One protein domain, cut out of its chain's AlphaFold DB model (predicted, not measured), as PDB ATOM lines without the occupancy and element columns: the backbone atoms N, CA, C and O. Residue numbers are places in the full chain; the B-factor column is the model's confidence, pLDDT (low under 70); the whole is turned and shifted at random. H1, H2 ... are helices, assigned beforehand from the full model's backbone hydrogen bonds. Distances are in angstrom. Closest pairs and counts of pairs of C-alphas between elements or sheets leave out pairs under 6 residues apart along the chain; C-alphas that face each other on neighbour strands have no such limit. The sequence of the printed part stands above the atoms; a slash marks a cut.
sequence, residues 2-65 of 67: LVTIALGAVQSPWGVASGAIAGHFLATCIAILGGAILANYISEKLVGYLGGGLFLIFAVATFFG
ATOM      1  N   LEU A   2     126.888  97.378 126.403       84.56
ATOM      2  CA  LEU A   2     128.082  97.664 125.581       84.56
ATOM      3  C   LEU A   2     129.378  97.769 126.407       84.56
ATOM      4  O   LEU A   2     130.365  97.118 126.092       84.56
ATOM      5  N   VAL A   3     129.345  98.531 127.505       89.81
ATOM      6  CA  VAL A   3     130.507  98.731 128.391       89.81
ATOM      7  C   VAL A   3     130.957  97.426 129.053       89.81
ATOM      8  O   VAL A   3     132.146  97.140 129.092       89.81
ATOM      9  N   THR A   4     130.021  96.604 129.533       91.25
ATOM     10  CA  THR A   4     130.311  95.313 130.181       91.25
ATOM     11  C   THR A   4     130.936  94.318 129.201       91.25
ATOM     12  O   THR A   4     131.884  93.628 129.562       91.25
ATOM     13  N   ILE A   5     130.442  94.277 127.957       90.88
ATOM     14  CA  ILE A   5     130.995  93.438 126.881       90.88
ATOM     15  C   ILE A   5     132.406  93.906 126.525       90.88
ATOM     16  O   ILE A   5     133.322  93.091 126.470       90.88
ATOM     17  N   ALA A   6     132.593  95.217 126.341       92.88
ATOM     18  CA  ALA A   6     133.897  95.790 126.039       92.88
ATOM     19  C   ALA A   6     134.911  95.473 127.147       92.88
ATOM     20  O   ALA A   6     135.961  94.913 126.857       92.88
ATOM     21  N   LEU A   7     134.579  95.739 128.416       90.81
ATOM     22  CA  LEU A   7     135.452  95.426 129.553       90.81
ATOM     23  C   LEU A   7     135.739  93.928 129.677       90.81
ATOM     24  O   LEU A   7     136.885  93.564 129.912       90.81
ATOM     25  N   GLY A   8     134.745  93.059 129.489       90.31
ATOM     26  CA  GLY A   8     134.936  91.606 129.530       90.31
ATOM     27  C   GLY A   8     135.826  91.061 128.409       90.31
ATOM     28  O   GLY A   8     136.389  89.983 128.562       90.31
ATOM     29  N   ALA A   9     135.988  91.794 127.302       91.50
ATOM     30  CA  ALA A   9     136.910  91.434 126.227       91.50
ATOM     31  C   ALA A   9     138.373  91.816 126.529       91.50
ATOM     32  O   ALA A   9     139.281  91.216 125.959       91.50
ATOM     33  N   VAL A  10     138.614  92.799 127.412       93.56
ATOM     34  CA  VAL A  10     139.969  93.286 127.768       93.56
ATOM     35  C   VAL A  10     140.416  92.882 129.180       93.56
ATOM     36  O   VAL A  10     141.602  92.944 129.491       93.56
ATOM     37  N   GLN A  11     139.483  92.507 130.052       92.50
ATOM     38  CA  GLN A  11     139.687  92.156 131.462       92.50
ATOM     39  C   GLN A  11     139.055  90.788 131.760       92.50
ATOM     40  O   GLN A  11     138.336  90.238 130.934       92.50
ATOM     41  N   SER A  12     139.280  90.239 132.960       93.81
ATOM     42  CA  SER A  12     138.658  88.971 133.370       93.81
ATOM     43  C   SER A  12     137.120  89.056 133.328       93.81
ATOM     44  O   SER A  12     136.542  89.821 134.112       93.81
ATOM     45  N   PRO A  13     136.432  88.244 132.500       92.56
ATOM     46  CA  PRO A  13     134.971  88.257 132.402       92.56
ATOM     47  C   PRO A  13     134.283  87.978 133.740       92.56
ATOM     48  O   PRO A  13     133.265  88.588 134.058       92.56
ATOM     49  N   TRP A  14     134.873  87.099 134.555       93.81
ATOM     50  CA  TRP A  14     134.369  86.771 135.887       93.81
ATOM     51  C   TRP A  14     134.442  87.962 136.845       93.81
ATOM     52  O   TRP A  14     133.512  88.170 137.620       93.81
ATOM     53  N   GLY A  15     135.507  88.766 136.767       94.25
ATOM     54  CA  GLY A  15     135.647  89.988 137.564       94.25
ATOM     55  C   GLY A  15     134.672  91.086 137.130       94.25
ATOM     56  O   GLY A  15     134.081  91.766 137.964       94.25
ATOM     57  N   VAL A  16     134.446  91.223 135.822       95.50
ATOM     58  CA  VAL A  16     133.474  92.181 135.274       95.50
ATOM     59  C   VAL A  16     132.045  91.788 135.656       95.50
ATOM     60  O   VAL A  16     131.267  92.642 136.081       95.50
ATOM     61  N   ALA A  17     131.702  90.501 135.549       93.75
ATOM     62  CA  ALA A  17     130.388  89.991 135.922       93.75
ATOM     63  C   ALA A  17     130.117  90.165 137.424       93.75
ATOM     64  O   ALA A  17     129.072  90.701 137.794       93.75
ATOM     65  N   SER A  18     131.058  89.774 138.290       95.62
ATOM     66  CA  SER A  18     130.890  89.910 139.742       95.62
ATOM     67  C   SER A  18     130.804  91.377 140.175       95.62
ATOM     68  O   SER A  18     129.941  91.719 140.983       95.62
ATOM     69  N   GLY A  19     131.615  92.260 139.583       94.81
ATOM     70  CA  GLY A  19     131.544  93.701 139.819       94.81
ATOM     71  C   GLY A  19     130.213  94.312 139.371       94.81
ATOM     72  O   GLY A  19     129.612  95.088 140.116       94.81
ATOM     73  N   ALA A  20     129.710  93.929 138.194       94.62
ATOM     74  CA  ALA A  20     128.416  94.390 137.696       94.62
ATOM     75  C   ALA A  20     127.261  93.927 138.597       94.62
ATOM     76  O   ALA A  20     126.387  94.729 138.922       94.62
ATOM     77  N   ILE A  21     127.283  92.666 139.042       96.44
ATOM     78  CA  ILE A  21     126.293  92.121 139.979       96.44
ATOM     79  C   ILE A  21     126.338  92.882 141.304       96.44
ATOM     80  O   ILE A  21     125.303  93.362 141.759       96.44
ATOM     81  N   ALA A  22     127.520  93.041 141.904       97.31
ATOM     82  CA  ALA A  22     127.672  93.724 143.185       97.31
ATOM     83  C   ALA A  22     127.223  95.192 143.111       97.31
ATOM     84  O   ALA A  22     126.460  95.654 143.960       97.31
ATOM     85  N   GLY A  23     127.643  95.914 142.067       96.12
ATOM     86  CA  GLY A  23     127.238  97.302 141.850       96.12
ATOM     87  C   GLY A  23     125.732  97.441 141.624       96.12
ATOM     88  O   GLY A  23     125.095  98.313 142.213       96.12
ATOM     89  N   HIS A  24     125.140  96.556 140.818       96.94
ATOM     90  CA  HIS A  24     123.703  96.581 140.554       96.94
ATOM     91  C   HIS A  24     122.877  96.208 141.790       96.94
ATOM     92  O   HIS A  24     121.853  96.838 142.061       96.94
ATOM     93  N   PHE A  25     123.346  95.235 142.572       98.06
ATOM     94  CA  PHE A  25     122.743  94.867 143.848       98.06
ATOM     95  C   PHE A  25     122.735  96.057 144.812       98.06
ATOM     96  O   PHE A  25     121.676  96.417 145.321       98.06
ATOM     97  N   LEU A  26     123.875  96.735 144.984       98.19
ATOM     98  CA  LEU A  26     123.972  97.923 145.835       98.19
ATOM     99  C   LEU A  26     123.020  99.034 145.371       98.19
ATOM    100  O   LEU A  26     122.267  99.584 146.176       98.19
ATOM    101  N   ALA A  27     123.018  99.340 144.071       97.62
ATOM    102  CA  ALA A  27     122.131 100.349 143.497       97.62
ATOM    103  C   ALA A  27     120.652 100.013 143.743       97.62
ATOM    104  O   ALA A  27     119.870 100.887 144.113       97.62
ATOM    105  N   THR A  28     120.282  98.739 143.604       97.25
ATOM    106  CA  THR A  28     118.919  98.252 143.853       97.25
ATOM    107  C   THR A  28     118.542  98.369 145.327       97.25
ATOM    108  O   THR A  28     117.465  98.874 145.639       97.25
ATOM    109  N   CYS A  29     119.429  97.981 146.246       98.00
ATOM    110  CA  CYS A  29     119.212  98.156 147.682       98.00
ATOM    111  C   CYS A  29     118.942  99.624 148.034       98.00
ATOM    112  O   CYS A  29     117.988  99.918 148.753       98.00
ATOM    113  N   ILE A  30     119.742 100.546 147.490       97.69
ATOM    114  CA  ILE A  30     119.558 101.987 147.704       97.69
ATOM    115  C   ILE A  30     118.220 102.454 147.121       97.69
ATOM    116  O   ILE A  30     117.489 103.182 147.790       97.69
ATOM    117  N   ALA A  31     117.870 102.019 145.909       96.25
ATOM    118  CA  ALA A  31     116.620 102.401 145.258       96.25
ATOM    119  C   ALA A  31     115.384 101.919 146.036       96.25
ATOM    120  O   ALA A  31     114.437 102.684 146.207       96.25
ATOM    121  N   ILE A  32     115.401 100.685 146.550       96.62
ATOM    122  CA  ILE A  32     114.282 100.120 147.317       96.62
ATOM    123  C   ILE A  32     114.138 100.835 148.663       96.62
ATOM    124  O   ILE A  32     113.047 101.296 148.992       96.62
ATOM    125  N   LEU A  33     115.221 100.959 149.435       97.25
ATOM    126  CA  LEU A  33     115.170 101.594 150.757       97.25
ATOM    127  C   LEU A  33     114.853 103.091 150.650       97.25
ATOM    128  O   LEU A  33     113.982 103.595 151.358       97.25
ATOM    129  N   GLY A  34     115.521 103.796 149.735       95.44
ATOM    130  CA  GLY A  34     115.270 105.210 149.473       95.44
ATOM    131  C   GLY A  34     113.857 105.456 148.946       95.44
ATOM    132  O   GLY A  34     113.181 106.367 149.419       95.44
ATOM    133  N   GLY A  35     113.377 104.609 148.031       94.25
ATOM    134  CA  GLY A  35     112.014 104.669 147.507       94.25
ATOM    135  C   GLY A  35     110.956 104.434 148.586       94.25
ATOM    136  O   GLY A  35     109.981 105.177 148.643       94.25
ATOM    137  N   ALA A  36     111.174 103.471 149.487       93.88
ATOM    138  CA  ALA A  36     110.265 103.196 150.600       93.88
ATOM    139  C   ALA A  36     110.158 104.378 151.575       93.88
ATOM    140  O   ALA A  36     109.061 104.718 152.017       93.88
ATOM    141  N   ILE A  37     111.276 105.045 151.881       95.12
ATOM    142  CA  ILE A  37     111.263 106.269 152.691       95.12
ATOM    143  C   ILE A  37     110.511 107.369 151.941       95.12
ATOM    144  O   ILE A  37     109.578 107.955 152.487       95.12
ATOM    145  N   LEU A  38     110.877 107.610 150.680       92.88
ATOM    146  CA  LEU A  38     110.327 108.688 149.865       92.88
ATOM    147  C   LEU A  38     108.817 108.539 149.623       92.88
ATOM    148  O   LEU A  38     108.116 109.547 149.605       92.88
ATOM    149  N   ALA A  39     108.305 107.309 149.523       91.69
ATOM    150  CA  ALA A  39     106.880 107.013 149.365       91.69
ATOM    151  C   ALA A  39     106.002 107.564 150.506       91.69
ATOM    152  O   ALA A  39     104.827 107.835 150.287       91.69
ATOM    153  N   ASN A  40     106.563 107.800 151.700       93.50
ATOM    154  CA  ASN A  40     105.834 108.450 152.797       93.50
ATOM    155  C   ASN A  40     105.679 109.969 152.602       93.50
ATOM    156  O   ASN A  40     104.857 110.595 153.268       93.50
ATOM    157  N   TYR A  41     106.471 110.568 151.710       93.31
ATOM    158  CA  TYR A  41     106.533 112.015 151.493       93.31
ATOM    159  C   TYR A  41     105.984 112.450 150.130       93.31
ATOM    160  O   TYR A  41     105.710 113.635 149.942       93.31
ATOM    161  N   ILE A  42     105.823 111.528 149.176       92.81
ATOM    162  CA  ILE A  42     105.344 111.837 147.823       92.81
ATOM    163  C   ILE A  42     104.054 111.083 147.502       92.81
ATOM    164  O   ILE A  42     103.893 109.914 147.830       92.81
ATOM    165  N   SER A  43     103.125 111.753 146.818       92.31
ATOM    166  CA  SER A  43     101.895 111.112 146.349       92.31
ATOM    167  C   SER A  43     102.170 110.212 145.144       92.31
ATOM    168  O   SER A  43     102.816 110.638 144.185       92.31
ATOM    169  N   GLU A  44     101.576 109.019 145.123       91.88
ATOM    170  CA  GLU A  44     101.633 108.094 143.980       91.88
ATOM    171  C   GLU A  44     101.153 108.732 142.667       91.88
ATOM    172  O   GLU A  44     101.685 108.440 141.597       91.88
ATOM    173  N   LYS A  45     100.200 109.674 142.735       94.94
ATOM    174  CA  LYS A  45      99.739 110.417 141.552       94.94
ATOM    175  C   LYS A  45     100.861 111.246 140.928       94.94
ATOM    176  O   LYS A  45     100.983 111.273 139.708       94.94
ATOM    177  N   LEU A  46     101.694 111.894 141.750       94.19
ATOM    178  CA  LEU A  46     102.843 112.665 141.264       94.19
ATOM    179  C   LEU A  46     103.882 111.749 140.617       94.19
ATOM    180  O   LEU A  46     104.397 112.081 139.555       94.19
ATOM    181  N   VAL A  47     104.138 110.579 141.209       94.44
ATOM    182  CA  VAL A  47     105.027 109.563 140.624       94.44
ATOM    183  C   VAL A  47     104.513 109.120 139.254       94.44
ATOM    184  O   VAL A  47     105.282 109.080 138.294       94.44
ATOM    185  N   GLY A  48     103.207 108.864 139.139       95.56
ATOM    186  CA  GLY A  48     102.561 108.522 137.871       95.56
ATOM    187  C   GLY A  48     102.689 109.625 136.818       95.56
ATOM    188  O   GLY A  48     103.060 109.340 135.680       95.56
ATOM    189  N   TYR A  49     102.454 110.888 137.188       97.44
ATOM    190  CA  TYR A  49     102.619 112.016 136.265       97.44
ATOM    191  C   TYR A  49     104.068 112.206 135.815       97.44
ATOM    192  O   TYR A  49     104.301 112.456 134.633       97.44
ATOM    193  N   LEU A  50     105.044 112.053 136.714       96.25
ATOM    194  CA  LEU A  50     106.463 112.138 136.363       96.25
ATOM    195  C   LEU A  50     106.878 110.995 135.431       96.25
ATOM    196  O   LEU A  50     107.517 111.249 134.413       96.25
ATOM    197  N   GLY A  51     106.481 109.757 135.738       96.56
ATOM    198  CA  GLY A  51     106.775 108.595 134.897       96.56
ATOM    199  C   GLY A  51     106.142 108.705 133.508       96.56
ATOM    200  O   GLY A  51     106.823 108.515 132.500       96.56
ATOM    201  N   GLY A  52     104.863 109.085 133.441       97.44
ATOM    202  CA  GLY A  52     104.159 109.320 132.180       97.44
ATOM    203  C   GLY A  52     104.738 110.495 131.387       97.44
ATOM    204  O   GLY A  52     104.929 110.389 130.178       97.44
ATOM    205  N   GLY A  53     105.085 111.597 132.057       98.19
ATOM    206  CA  GLY A  53     105.741 112.745 131.431       98.19
ATOM    207  C   GLY A  53     107.098 112.377 130.834       98.19
ATOM    208  O   GLY A  53     107.365 112.692 129.676       98.19
ATOM    209  N   LEU A  54     107.926 111.640 131.580       97.31
ATOM    210  CA  LEU A  54     109.222 111.167 131.098       97.31
ATOM    211  C   LEU A  54     109.069 110.222 129.896       97.31
ATOM    212  O   LEU A  54     109.810 110.344 128.921       97.31
ATOM    213  N   PHE A  55     108.068 109.338 129.926       97.25
ATOM    214  CA  PHE A  55     107.726 108.476 128.794       97.25
ATOM    215  C   PHE A  55     107.378 109.286 127.537       97.25
ATOM    216  O   PHE A  55     107.926 109.019 126.467       97.25
ATOM    217  N   LEU A  56     106.524 110.308 127.655       97.81
ATOM    218  CA  LEU A  56     106.155 111.164 126.522       97.81
ATOM    219  C   LEU A  56     107.345 111.973 125.988       97.81
ATOM    220  O   LEU A  56     107.486 112.106 124.774       97.81
ATOM    221  N   ILE A  57     108.220 112.470 126.866       97.81
ATOM    222  CA  ILE A  57     109.448 113.170 126.462       97.81
ATOM    223  C   ILE A  57     110.331 112.249 125.614       97.81
ATOM    224  O   ILE A  57     110.755 112.641 124.526       97.81
ATOM    225  N   PHE A  58     110.574 111.015 126.069       96.62
ATOM    226  CA  PHE A  58     111.350 110.047 125.294       96.62
ATOM    227  C   PHE A  58     110.656 109.656 123.987       96.62
ATOM    228  O   PHE A  58     111.333 109.510 122.970       96.62
ATOM    229  N   ALA A  59     109.326 109.547 123.975       97.31
ATOM    230  CA  ALA A  59     108.568 109.273 122.757       97.31
ATOM    231  C   ALA A  59     108.758 110.379 121.706       97.31
ATOM    232  O   ALA A  59     109.065 110.085 120.552       97.31
ATOM    233  N   VAL A  60     108.647 111.650 122.107       98.00
ATOM    234  CA  VAL A  60     108.876 112.798 121.214       98.00
ATOM    235  C   VAL A  60     110.330 112.848 120.745       98.00
ATOM    236  O   VAL A  60     110.582 113.017 119.555       98.00
ATOM    237  N   ALA A  61     111.294 112.661 121.648       97.19
ATOM    238  CA  ALA A  61     112.708 112.660 121.286       97.19
ATOM    239  C   ALA A  61     113.049 111.547 120.277       97.19
ATOM    240  O   ALA A  61     113.784 111.788 119.321       97.19
ATOM    241  N   THR A  62     112.455 110.362 120.443       96.75
ATOM    242  CA  THR A  62     112.585 109.240 119.499       96.75
ATOM    243  C   THR A  62     111.914 109.556 118.161       96.75
ATOM    244  O   THR A  62     112.482 109.278 117.111       96.75
ATOM    245  N   PHE A  63     110.737 110.193 118.165       96.88
ATOM    246  CA  PHE A  63     110.042 110.600 116.936       96.88
ATOM    247  C   PHE A  63     110.887 111.547 116.068       96.88
ATOM    248  O   PHE A  63     110.866 111.448 114.845       96.88
ATOM    249  N   PHE A  64     111.670 112.429 116.696       97.81
ATOM    250  CA  PHE A  64     112.608 113.325 116.009       97.81
ATOM    251  C   PHE A  64     114.002 112.718 115.765       97.81
ATOM    252  O   PHE A  64     114.878 113.414 115.257       97.81
ATOM    253  N   GLY A  65     114.224 111.445 116.111       93.62
ATOM    254  CA  GLY A  65     115.494 110.747 115.883       93.62
ATOM    255  C   GLY A  65     116.660 111.256 116.736       93.62
ATOM    256  O   GLY A  65     117.810 111.174 116.313       93.62
TER     257      GLY A  65
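What this domain is: This is residues 2 to 65 of the 67 residues of the protein "GDT1 family protein" of Lupinus albus (UniProt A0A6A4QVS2). Two long helices, H2 and H3, make an open, flat V joined by a link at its corner, and short H1 folds back along the beginning of H2 at the far end of that arm. The 64 printed residues hold three named helices, in the order H1, H2, H3, and no named strand: all helix. The whole is extended, with a radius of gyration of the C-alphas of 17.6 A and spans of 45 by 37 by 8 A.

How they stand to each other: H1, residues 2 to 10, and H2, residues 13 to 38, form a helical hairpin over a tight link. They touch, through residues 13 to 20 of H2 alone, at a shallow tilt of 31 degrees, opposite ways; the closest C-alphas, of Gly 8 and Val 16, are 6.0 A apart. H3, residues 44 to 63, is apart from H1 and from H2, which a tight link of 5 residues joins to it. In H1, H2 and H3 every O i to N i+4 pair is within hydrogen-bond range.

Where its parts are: H1 begins at C-alpha 2 (128.082, 97.664, 125.581) and is 12.9 A long. H2 is 36.5 A long and H3 28.4 A, ending at C-alpha 63 (110.042, 110.600, 116.936).

The domain as a whole: The C-alphas farthest apart, of Val 10 and Ser 43, are 46.0 A apart. Residues 21 to 38, 40 to 46 and 48 to 65 stand free. The printed part has no cut, and no printed residue is under 70 in pLDDT.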